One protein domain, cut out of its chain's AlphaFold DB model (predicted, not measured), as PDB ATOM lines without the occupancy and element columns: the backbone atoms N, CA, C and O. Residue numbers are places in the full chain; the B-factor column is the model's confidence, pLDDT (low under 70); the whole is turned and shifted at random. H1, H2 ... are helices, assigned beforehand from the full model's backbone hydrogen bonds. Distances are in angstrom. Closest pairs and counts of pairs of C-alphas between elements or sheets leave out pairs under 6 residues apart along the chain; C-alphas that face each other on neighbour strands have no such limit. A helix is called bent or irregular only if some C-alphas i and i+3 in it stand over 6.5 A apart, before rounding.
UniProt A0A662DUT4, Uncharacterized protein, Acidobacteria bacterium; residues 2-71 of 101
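AT A GLANCE: This is residues 2 to 71 of the 101 residues of an uncharacterized protein of Acidobacteria bacterium (UniProt A0A662DUT4). Two helices, H5 and H3, lie side by side and run opposite ways, with H4 in the turn at one end of the pair; from the other end of H3 a stretch with no named element, residues 25 to 33, leads away to a loose arm that holds H1 and H2. The arm's helices touch no helix, and the gap between H1 and the body of H3 to H5 is open. The printed part has 70 residues with five named helices, in the order H1 H2 H3 H4 H5, and no named strand: the class is all helix. The whole is loose, with a radius of gyration of the C-alphas of 15.4 A, and flat, spanning 40 by 33 by 17 A.

HOW THE PARTS SIT: The longest helix is H5, residues 56 to 68. It touches H3, residues 34 to 43, with the C-alphas of Val 35 and Lys 67 closest at 4.5 A. H3 and H5 stand at a shallow tilt of 30 degrees and run opposite ways. H4, residues 45 to 52, only just touches H5, with 3 pairs of C-alphas within 8 A; the closest are those of Thr 49 and Gln 56, 6.3 A apart, and H5 touches H4 with residues 56 to 59 alone. H4 and H5 form a helical hairpin, at a shallow tilt of 28 degrees, opposite ways. H3 and H4 meet only through their link. H4 is irregular, with C-alphas 48 and 51 8.5 A apart, and its line is a rough one. H2, residues 21 to 24, is apart from H3, H4 and H5. H1, residues 2 to 11, is apart from the other four helices. Every pair of O i and N i+4 is within hydrogen-bond range in H1, H3 and H5, and 2 of 4 are in H4; H2 is too short for such a pair, and its 1 pair of O i and N i+3 is within range.

IN THESE COORDINATES: H5 measures 18.4 A from first to last C-alpha and ends at C-alpha 68 at (436.235, 25.362, 723.505). H3 measures 14.3 A and begins at C-alpha 34 at (437.061, 33.229, 720.534). H4 measures 11.7 A and H2 5.1 A. H1 measures 14.5 A and begins at C-alpha 2 at (435.366, 44.927, 691.942).

THE WHOLE: The two C-alphas farthest apart are those of Ala 16 and Ser 57, 40.8 A. Residues 2 to 9, which belong to H1, stand free, and so do residues 14 to 22. The links H3 to H4 and H4 to H5 are tight; H1 to H2 and H2 to H3 are short links of 9 residues each. The printed part has no cut. The mean pLDDT of the printed part is 91.4, and no printed residue is under 70.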
ATOM      1  N   GLU A   2     435.878  43.568 691.712       74.88
ATOM      2  CA  GLU A   2     435.366  44.927 691.942       74.88
ATOM      3  C   GLU A   2     434.781  45.122 693.355       74.88
ATOM      4  O   GLU A   2     435.149  46.065 694.046       74.88
ATOM      5  N   GLU A   3     434.005  44.153 693.850       87.44
ATOM      6  CA  GLU A   3     433.492  44.127 695.232       87.44
ATOM      7  C   GLU A   3     434.616  44.114 696.289       87.44
ATOM      8  O   GLU A   3     434.573  44.850 697.271       87.44
ATOM      9  N   SER A   4     435.685  43.342 696.065       86.94
ATOM     10  CA  SER A   4     436.828  43.272 696.989       86.94
ATOM     11  C   SER A   4     437.589  44.600 697.079       86.94
ATOM     12  O   SER A   4     438.043  44.972 698.158       86.94
ATOM     13  N   LEU A   5     437.712  45.328 695.963       92.38
ATOM     14  CA  LEU A   5     438.339  46.653 695.929       92.38
ATOM     15  C   LEU A   5     437.488  47.703 696.653       92.38
ATOM     16  O   LEU A   5     438.033  48.545 697.363       92.38
ATOM     17  N   GLN A   6     436.161  47.633 696.514       93.00
ATOM     18  CA  GLN A   6     435.240  48.510 697.240       93.00
ATOM     19  C   GLN A   6     435.335  48.297 698.756       93.00
ATOM     20  O   GLN A   6     435.513  49.265 699.493       93.00
ATOM     21  N   ILE A   7     435.302  47.038 699.210       90.44
ATOM     22  CA  ILE A   7     435.451  46.687 700.631       90.44
ATOM     23  C   ILE A   7     436.803  47.174 701.166       90.44
ATOM     24  O   ILE A   7     436.865  47.776 702.237       90.44
ATOM     25  N   ALA A   8     437.886  46.970 700.410       90.62
ATOM     26  CA  ALA A   8     439.209  47.447 700.799       90.62
ATOM     27  C   ALA A   8     439.239  48.974 700.967       90.62
ATOM     28  O   ALA A   8     439.801  49.456 701.943       90.62
ATOM     29  N   GLY A   9     438.603  49.728 700.066       89.75
ATOM     30  CA  GLY A   9     438.496  51.184 700.182       89.75
ATOM     31  C   GLY A   9     437.693  51.641 701.404       89.75
ATOM     32  O   GLY A   9     438.083  52.606 702.054       89.75
ATOM     33  N   GLN A  10     436.610  50.938 701.743       88.56
ATOM     34  CA  GLN A  10     435.769  51.247 702.908       88.56
ATOM     35  C   GLN A  10     436.461  50.950 704.245       88.56
ATOM     36  O   GLN A  10     436.268  51.682 705.209       88.56
ATOM     37  N   LEU A  11     437.257  49.879 704.305       88.44
ATOM     38  CA  LEU A  11     437.932  49.430 705.529       88.44
ATOM     39  C   LEU A  11     439.367  49.960 705.664       88.44
ATOM     40  O   LEU A  11     440.034  49.688 706.664       88.44
ATOM     41  N   TYR A  12     439.868  50.693 704.667       87.44
ATOM     42  CA  TYR A  12     441.219  51.236 704.692       87.44
ATOM     43  C   TYR A  12     441.347  52.331 705.752       87.44
ATOM     44  O   TYR A  12     440.699  53.373 705.678       87.44
ATOM     45  N   LEU A  13     442.242  52.109 706.714       83.50
ATOM     46  CA  LEU A  13     442.556  53.052 707.779       83.50
ATOM     47  C   LEU A  13     443.960  53.639 707.558       83.50
ATOM     48  O   LEU A  13     444.956  52.948 707.801       83.50
ATOM     49  N   PRO A  14     444.085  54.911 707.139       82.44
ATOM     50  CA  PRO A  14     445.377  55.580 707.082       82.44
ATOM     51  C   PRO A  14     446.010  55.664 708.478       82.44
ATOM     52  O   PRO A  14     445.347  56.022 709.452       82.44
ATOM     53  N   VAL A  15     447.322  55.418 708.591       78.19
ATOM     54  CA  VAL A  15     448.052  55.484 709.878       78.19
ATOM     55  C   VAL A  15     447.863  56.837 710.576       78.19
ATOM     56  O   VAL A  15     447.740  56.891 711.800       78.19
ATOM     57  N   ALA A  16     447.778  57.924 709.806       77.25
ATOM     58  CA  ALA A  16     447.524  59.268 710.323       77.25
ATOM     59  C   ALA A  16     446.167  59.400 711.043       77.25
ATOM     60  O   ALA A  16     446.061  60.145 712.017       77.25
ATOM     61  N   ASP A  17     445.161  58.639 710.606       75.88
ATOM     62  CA  ASP A  17     443.783  58.687 711.103       75.88
ATOM     63  C   ASP A  17     443.466  57.565 712.101       75.88
ATOM     64  O   ASP A  17     442.424  57.599 712.748       75.88
ATOM     65  N   SER A  18     444.396  56.631 712.321       73.75
ATOM     66  CA  SER A  18     444.246  55.478 713.229       73.75
ATOM     67  C   SER A  18     443.895  55.814 714.685       73.75
ATOM     68  O   SER A  18     443.459  54.944 715.434       73.75
ATOM     69  N   ARG A  19     444.072  57.073 715.097       76.44
ATOM     70  CA  ARG A  19     443.750  57.573 716.445       76.44
ATOM     71  C   ARG A  19     442.470  58.417 716.494       76.44
ATOM     72  O   ARG A  19     442.092  58.868 717.573       76.44
ATOM     73  N   LYS A  20     441.816  58.667 715.355       83.56
ATOM     74  CA  LYS A  20     440.571  59.440 715.284       83.56
ATOM     75  C   LYS A  20     439.392  58.533 715.611       83.56
ATOM     76  O   LYS A  20     439.012  57.681 714.811       83.56
ATOM     77  N   LYS A  21     438.807  58.746 716.788       80.50
ATOM     78  CA  LYS A  21     437.667  57.967 717.281       80.50
ATOM     79  C   LYS A  21     436.496  57.949 716.291       80.50
ATOM     80  O   LYS A  21     436.004  56.875 715.978       80.50
ATOM     81  N   ASP A  22     436.161  59.101 715.715       82.75
ATOM     82  CA  ASP A  22     435.049  59.246 714.765       82.75
ATOM     83  C   ASP A  22     435.178  58.348 713.525       82.75
ATOM     84  O   ASP A  22     434.174  57.987 712.916       82.75
ATOM     85  N   PHE A  23     436.406  57.998 713.130       80.62
ATOM     86  CA  PHE A  23     436.649  57.077 712.021       80.62
ATOM     87  C   PHE A  23     436.556  55.616 712.479       80.62
ATOM     88  O   PHE A  23     435.967  54.792 711.789       80.62
ATOM     89  N   LEU A  24     437.100  55.292 713.656       82.81
ATOM     90  CA  LEU A  24     437.013  53.943 714.226       82.81
ATOM     91  C   LEU A  24     435.561  53.523 714.491       82.81
ATOM     92  O   LEU A  24     435.221  52.367 714.266       82.81
ATOM     93  N   ASP A  25     434.706  54.464 714.899       85.56
ATOM     94  CA  ASP A  25     433.282  54.221 715.164       85.56
ATOM     95  C   ASP A  25     432.475  53.885 713.886       85.56
ATOM     96  O   ASP A  25     431.362  53.369 713.981       85.56
ATOM     97  N   GLN A  26     433.021  54.145 712.689       85.31
ATOM     98  CA  GLN A  26     432.400  53.792 711.400       85.31
ATOM     99  C   GLN A  26     432.773  52.384 710.918       85.31
ATOM    100  O   GLN A  26     432.142  51.864 709.995       85.31
ATOM    101  N   LEU A  27     433.801  51.769 711.507       87.56
ATOM    102  CA  LEU A  27     434.261  50.442 711.115       87.56
ATOM    103  C   LEU A  27     433.394  49.352 711.760       87.56
ATOM    104  O   LEU A  27     432.944  49.505 712.899       87.56
ATOM    105  N   PRO A  28     433.172  48.218 711.068       89.00
ATOM    106  CA  PRO A  28     432.510  47.078 711.680       89.00
ATOM    107  C   PRO A  28     433.323  46.590 712.893       89.00
ATOM    108  O   PRO A  28     434.554  46.515 712.823       89.00
ATOM    109  N   PRO A  29     432.660  46.248 714.011       88.50
ATOM    110  CA  PRO A  29     433.351  45.780 715.200       88.50
ATOM    111  C   PRO A  29     434.001  44.418 714.946       88.50
ATOM    112  O   PRO A  29     433.445  43.557 714.264       88.50
ATOM    113  N   LEU A  30     435.173  44.209 715.542       90.50
ATOM    114  CA  LEU A  30     435.793  42.888 715.578       90.50
ATOM    115  C   LEU A  30     435.040  41.971 716.558       90.50
ATOM    116  O   LEU A  30     434.496  42.465 717.553       90.50
ATOM    117  N   PRO A  31     435.055  40.644 716.328       95.06
ATOM    118  CA  PRO A  31     434.589  39.670 717.307       95.06
ATOM    119  C   PRO A  31     435.236  39.906 718.672       95.06
ATOM    120  O   PRO A  31     436.439  40.156 718.769       95.06
ATOM    121  N   ARG A  32     434.444  39.815 719.739       95.12
ATOM    122  CA  ARG A  32     434.876  40.147 721.107       95.12
ATOM    123  C   ARG A  32     435.326  38.931 721.912       95.12
ATOM    124  O   ARG A  32     435.703  39.081 723.069       95.12
ATOM    125  N   SER A  33     435.244  37.745 721.315       96.69
ATOM    126  CA  SER A  33     435.579  36.464 721.937       96.69
ATOM    127  C   SER A  33     436.041  35.441 720.896       96.69
ATOM    128  O   SER A  33     435.759  35.574 719.694       96.69
ATOM    129  N   CYS A  34     436.728  34.394 721.345       96.81
ATOM    130  CA  CYS A  34     437.061  33.229 720.534       96.81
ATOM    131  C   CYS A  34     435.788  32.518 720.054       96.81
ATOM    132  O   CYS A  34     435.686  32.177 718.874       96.81
ATOM    133  N   VAL A  35     434.767  32.391 720.906       98.00
ATOM    134  CA  VAL A  35     433.477  31.789 720.522       98.00
ATOM    135  C   VAL A  35     432.778  32.586 719.405       98.00
ATOM    136  O   VAL A  35     432.214  31.997 718.473       98.00
ATOM    137  N   GLU A  36     432.804  33.919 719.459       97.81
ATOM    138  CA  GLU A  36     432.264  34.777 718.395       97.81
ATOM    139  C   GLU A  36     433.111  34.672 717.117       97.81
ATOM    140  O   GLU A  36     432.569  34.520 716.023       97.81
ATOM    141  N   SER A  37     434.439  34.619 717.255       97.88
ATOM    142  CA  SER A  37     435.352  34.375 716.132       97.88
ATOM    143  C   SER A  37     435.057  33.040 715.438       97.88
ATOM    144  O   SER A  37     435.060  32.967 714.213       97.88
ATOM    145  N   ALA A  38     434.714  31.990 716.194       98.19
ATOM    146  CA  ALA A  38     434.330  30.691 715.646       98.19
ATOM    147  C   ALA A  38     433.023  30.736 714.834       98.19
ATOM    148  O   ALA A  38     432.854  29.964 713.887       98.19
ATOM    149  N   ARG A  39     432.072  31.607 715.206       97.75
ATOM    150  CA  ARG A  39     430.840  31.846 714.434       97.75
ATOM    151  C   ARG A  39     431.154  32.531 713.111       97.75
ATOM    152  O   ARG A  39     430.818  31.970 712.072       97.75
ATOM    153  N   VAL A  40     431.890  33.640 713.154       97.12
ATOM    154  CA  VAL A  40     432.294  34.385 711.952       97.12
ATOM    155  C   VAL A  40     433.133  33.514 711.011       97.12
ATOM    156  O   VAL A  40     432.910  33.521 709.801       97.12
ATOM    157  N   LEU A  41     434.055  32.708 711.550       97.12
ATOM    158  CA  LEU A  41     434.868  31.774 710.767       97.12
ATOM    159  C   LEU A  41     434.011  30.716 710.059       97.12
ATOM    160  O   LEU A  41     434.271  30.388 708.903       97.12
ATOM    161  N   ARG A  42     432.975  30.198 710.731       97.50
ATOM    162  CA  ARG A  42     432.025  29.249 710.134       97.50
ATOM    163  C   ARG A  42     431.202  29.896 709.025       97.50
ATOM    164  O   ARG A  42     431.049  29.292 707.969       97.50
ATOM    165  N   GLU A  43     430.666  31.090 709.260       97.31
ATOM    166  CA  GLU A  43     429.855  31.828 708.279       97.31
ATOM    167  C   GLU A  43     430.647  32.119 707.001       97.31
ATOM    168  O   GLU A  43     430.129  31.992 705.895       97.31
ATOM    169  N   ASN A  44     431.938  32.418 707.156       95.19
ATOM    170  CA  ASN A  44     432.842  32.740 706.058       95.19
ATOM    171  C   ASN A  44     433.676  31.543 705.575       95.19
ATOM    172  O   ASN A  44     434.623  31.728 704.811       95.19
ATOM    173  N   ALA A  45     433.335  30.315 705.981       95.69
ATOM    174  CA  ALA A  45     434.118  29.110 705.705       95.69
ATOM    175  C   ALA A  45     434.489  28.950 704.226       95.69
ATOM    176  O   ALA A  45     435.639  28.655 703.897       95.69
ATOM    177  N   GLY A  46     433.531  29.227 703.336       94.88
ATOM    178  CA  GLY A  46     433.720  29.121 701.894       94.88
ATOM    179  C   GLY A  46     434.839  30.011 701.350       94.88
ATOM    180  O   GLY A  46     435.478  29.624 700.379       94.88
ATOM    181  N   LEU A  47     435.135  31.157 701.978       93.06
ATOM    182  CA  LEU A  47     436.251  32.021 701.572       93.06
ATOM    183  C   LEU A  47     437.609  31.362 701.827       93.06
ATOM    184  O   LEU A  47     438.531  31.534 701.035       93.06
ATOM    185  N   TYR A  48     437.718  30.598 702.913       95.25
ATOM    186  CA  TYR A  48     438.955  29.945 703.337       95.25
ATOM    187  C   TYR A  48     439.177  28.602 702.640       95.25
ATOM    188  O   TYR A  48     440.317  28.196 702.438       95.25
ATOM    189  N   THR A  49     438.110  27.902 702.259       95.81
ATOM    190  CA  THR A  49     438.219  26.591 701.598       95.81
ATOM    191  C   THR A  49     438.175  26.669 700.078       95.81
ATOM    192  O   THR A  49     438.420  25.661 699.410       95.81
ATOM    193  N   ARG A  50     437.854  27.842 699.508       94.56
ATOM    194  CA  ARG A  50     437.863  28.051 698.056       94.56
ATOM    195  C   ARG A  50     439.233  27.705 697.488       94.56
ATOM    196  O   ARG A  50     440.254  27.942 698.127       94.56
ATOM    197  N   ASP A  51     439.237  27.115 696.297       95.50
ATOM    198  CA  ASP A  51     440.452  26.748 695.562       95.50
ATOM    199  C   ASP A  51     441.385  25.790 696.334       95.50
ATOM    200  O   ASP A  51     442.550  25.627 695.985       95.50
ATOM    201  N   GLY A  52     440.872  25.137 697.387       92.44
ATOM    202  CA  GLY A  52     441.644  24.224 698.223       92.44
ATOM    203  C   GLY A  52     442.688  24.907 699.108       92.44
ATOM    204  O   GLY A  52     443.611  24.226 699.548       92.44
ATOM    205  N   ILE A  53     442.557  26.216 699.385       94.56
ATOM    206  CA  ILE A  53     443.509  26.970 700.227       94.56
ATOM    207  C   ILE A  53     443.642  26.313 701.607       94.56
ATOM    208  O   ILE A  53     444.753  26.047 702.066       94.56
ATOM    209  N   PHE A  54     442.511  26.008 702.247       96.25
ATOM    210  CA  PHE A  54     442.469  25.224 703.475       96.25
ATOM    211  C   PHE A  54     441.542  24.013 703.330       96.25
ATOM    212  O   PHE A  54     440.417  24.147 702.836       96.25
ATOM    213  N   PRO A  55     441.954  22.825 703.809       96.56
ATOM    214  CA  PRO A  55     441.050  21.691 703.943       96.56
ATOM    215  C   PRO A  55     439.915  22.000 704.925       96.56
ATOM    216  O   PRO A  55     440.144  22.572 705.993       96.56
ATOM    217  N   GLN A  56     438.705  21.520 704.623       95.50
ATOM    218  CA  GLN A  56     437.539  21.664 705.506       95.50
ATOM    219  C   GLN A  56     437.806  21.125 706.922       95.50
ATOM    220  O   GLN A  56     437.312  21.678 707.901       95.50
ATOM    221  N   SER A  57     438.605  20.060 707.040       96.44
ATOM    222  CA  SER A  57     438.966  19.448 708.323       96.44
ATOM    223  C   SER A  57     439.751  20.392 709.234       96.44
ATOM    224  O   SER A  57     439.484  20.434 710.433       96.44
ATOM    225  N   ILE A  58     440.671  21.185 708.678       96.75
ATOM    226  CA  ILE A  58     441.437  22.184 709.436       96.75
ATOM    227  C   ILE A  58     440.515  23.295 709.924       96.75
ATOM    228  O   ILE A  58     440.573  23.677 711.092       96.75
ATOM    229  N   LEU A  59     439.628  23.780 709.054       96.50
ATOM    230  CA  LEU A  59     438.681  24.820 709.432       96.50
ATOM    231  C   LEU A  59     437.746  24.338 710.547       96.50
ATOM    232  O   LEU A  59     437.536  25.044 711.529       96.50
ATOM    233  N   GLN A  60     437.238  23.109 710.429       97.62
ATOM    234  CA  GLN A  60     436.388  22.504 711.446       97.62
ATOM    235  C   GLN A  60     437.124  22.348 712.782       97.62
ATOM    236  O   GLN A  60     436.554  22.664 713.823       97.62
ATOM    237  N   TYR A  61     438.389  21.920 712.760       97.81
ATOM    238  CA  TYR A  61     439.216  21.848 713.963       97.81
ATOM    239  C   TYR A  61     439.374  23.222 714.628       97.81
ATOM    240  O   TYR A  61     439.110  23.353 715.820       97.81
ATOM    241  N   MET A  62     439.728  24.258 713.860       97.88
ATOM    242  CA  MET A  62     439.898  25.618 714.389       97.88
ATOM    243  C   MET A  62     438.605  26.173 714.987       97.88
ATOM    244  O   MET A  62     438.621  26.801 716.041       97.88
ATOM    245  N   ILE A  63     437.474  25.916 714.333       98.19
ATOM    246  CA  ILE A  63     436.156  26.319 714.817       98.19
ATOM    247  C   ILE A  63     435.844  25.683 716.178       98.19
ATOM    248  O   ILE A  63     435.339  26.368 717.067       98.19
ATOM    249  N   GLU A  64     436.111  24.387 716.348       98.19
ATOM    250  CA  GLU A  64     435.847  23.704 717.619       98.19
ATOM    251  C   GLU A  64     436.858  24.093 718.704       98.19
ATOM    252  O   GLU A  64     436.462  24.284 719.852       98.19
ATOM    253  N   LEU A  65     438.123  24.323 718.341       96.50
ATOM    254  CA  LEU A  65     439.132  24.859 719.255       96.50
ATOM    255  C   LEU A  65     438.701  26.222 719.814       96.50
ATOM    256  O   LEU A  65     438.632  26.396 721.026       96.50
ATOM    257  N   LEU A  66     438.324  27.163 718.947       97.31
ATOM    258  CA  LEU A  66     437.889  28.500 719.360       97.31
ATOM    259  C   LEU A  66     436.614  28.477 720.215       97.31
ATOM    260  O   LEU A  66     436.492  29.250 721.160       97.31
ATOM    261  N   LYS A  67     435.663  27.586 719.913       97.31
ATOM    262  CA  LYS A  67     434.478  27.382 720.760       97.31
ATOM    263  C   LYS A  67     434.831  26.861 722.147       97.31
ATOM    264  O   LYS A  67     434.153  27.218 723.105       97.31
ATOM    265  N   SER A  68     435.844  26.000 722.244       95.69
ATOM    266  CA  SER A  68     436.235  25.362 723.505       95.69
ATOM    267  C   SER A  68     436.821  26.336 724.532       95.69
ATOM    268  O   SER A  68     436.912  25.990 725.706       95.69
ATOM    269  N   GLU A  69     437.159  27.560 724.113       93.69
ATOM    270  CA  GLU A  69     437.590  28.628 725.019       93.69
ATOM    271  C   GLU A  69     436.471  29.130 725.946       93.69
ATOM    272  O   GLU A  69     436.773  29.616 727.034       93.69
ATOM    273  N   ASP A  70     435.197  28.985 725.549       93.12
ATOM    274  CA  ASP A  70     434.011  29.358 726.346       93.12
ATOM    275  C   ASP A  70     434.078  30.785 726.940       93.12
ATOM    276  O   ASP A  70     433.730  31.057 728.092       93.12
ATOM    277  N   ASP A  71     434.573  31.734 726.142       95.31
ATOM    278  CA  ASP A  71     434.946  33.075 726.594       95.31
ATOM    279  C   ASP A  71     433.906  34.166 726.279       95.31
ATOM    280  O   ASP A  71     434.087  35.316 726.685       95.31
TER     281      ASP A  71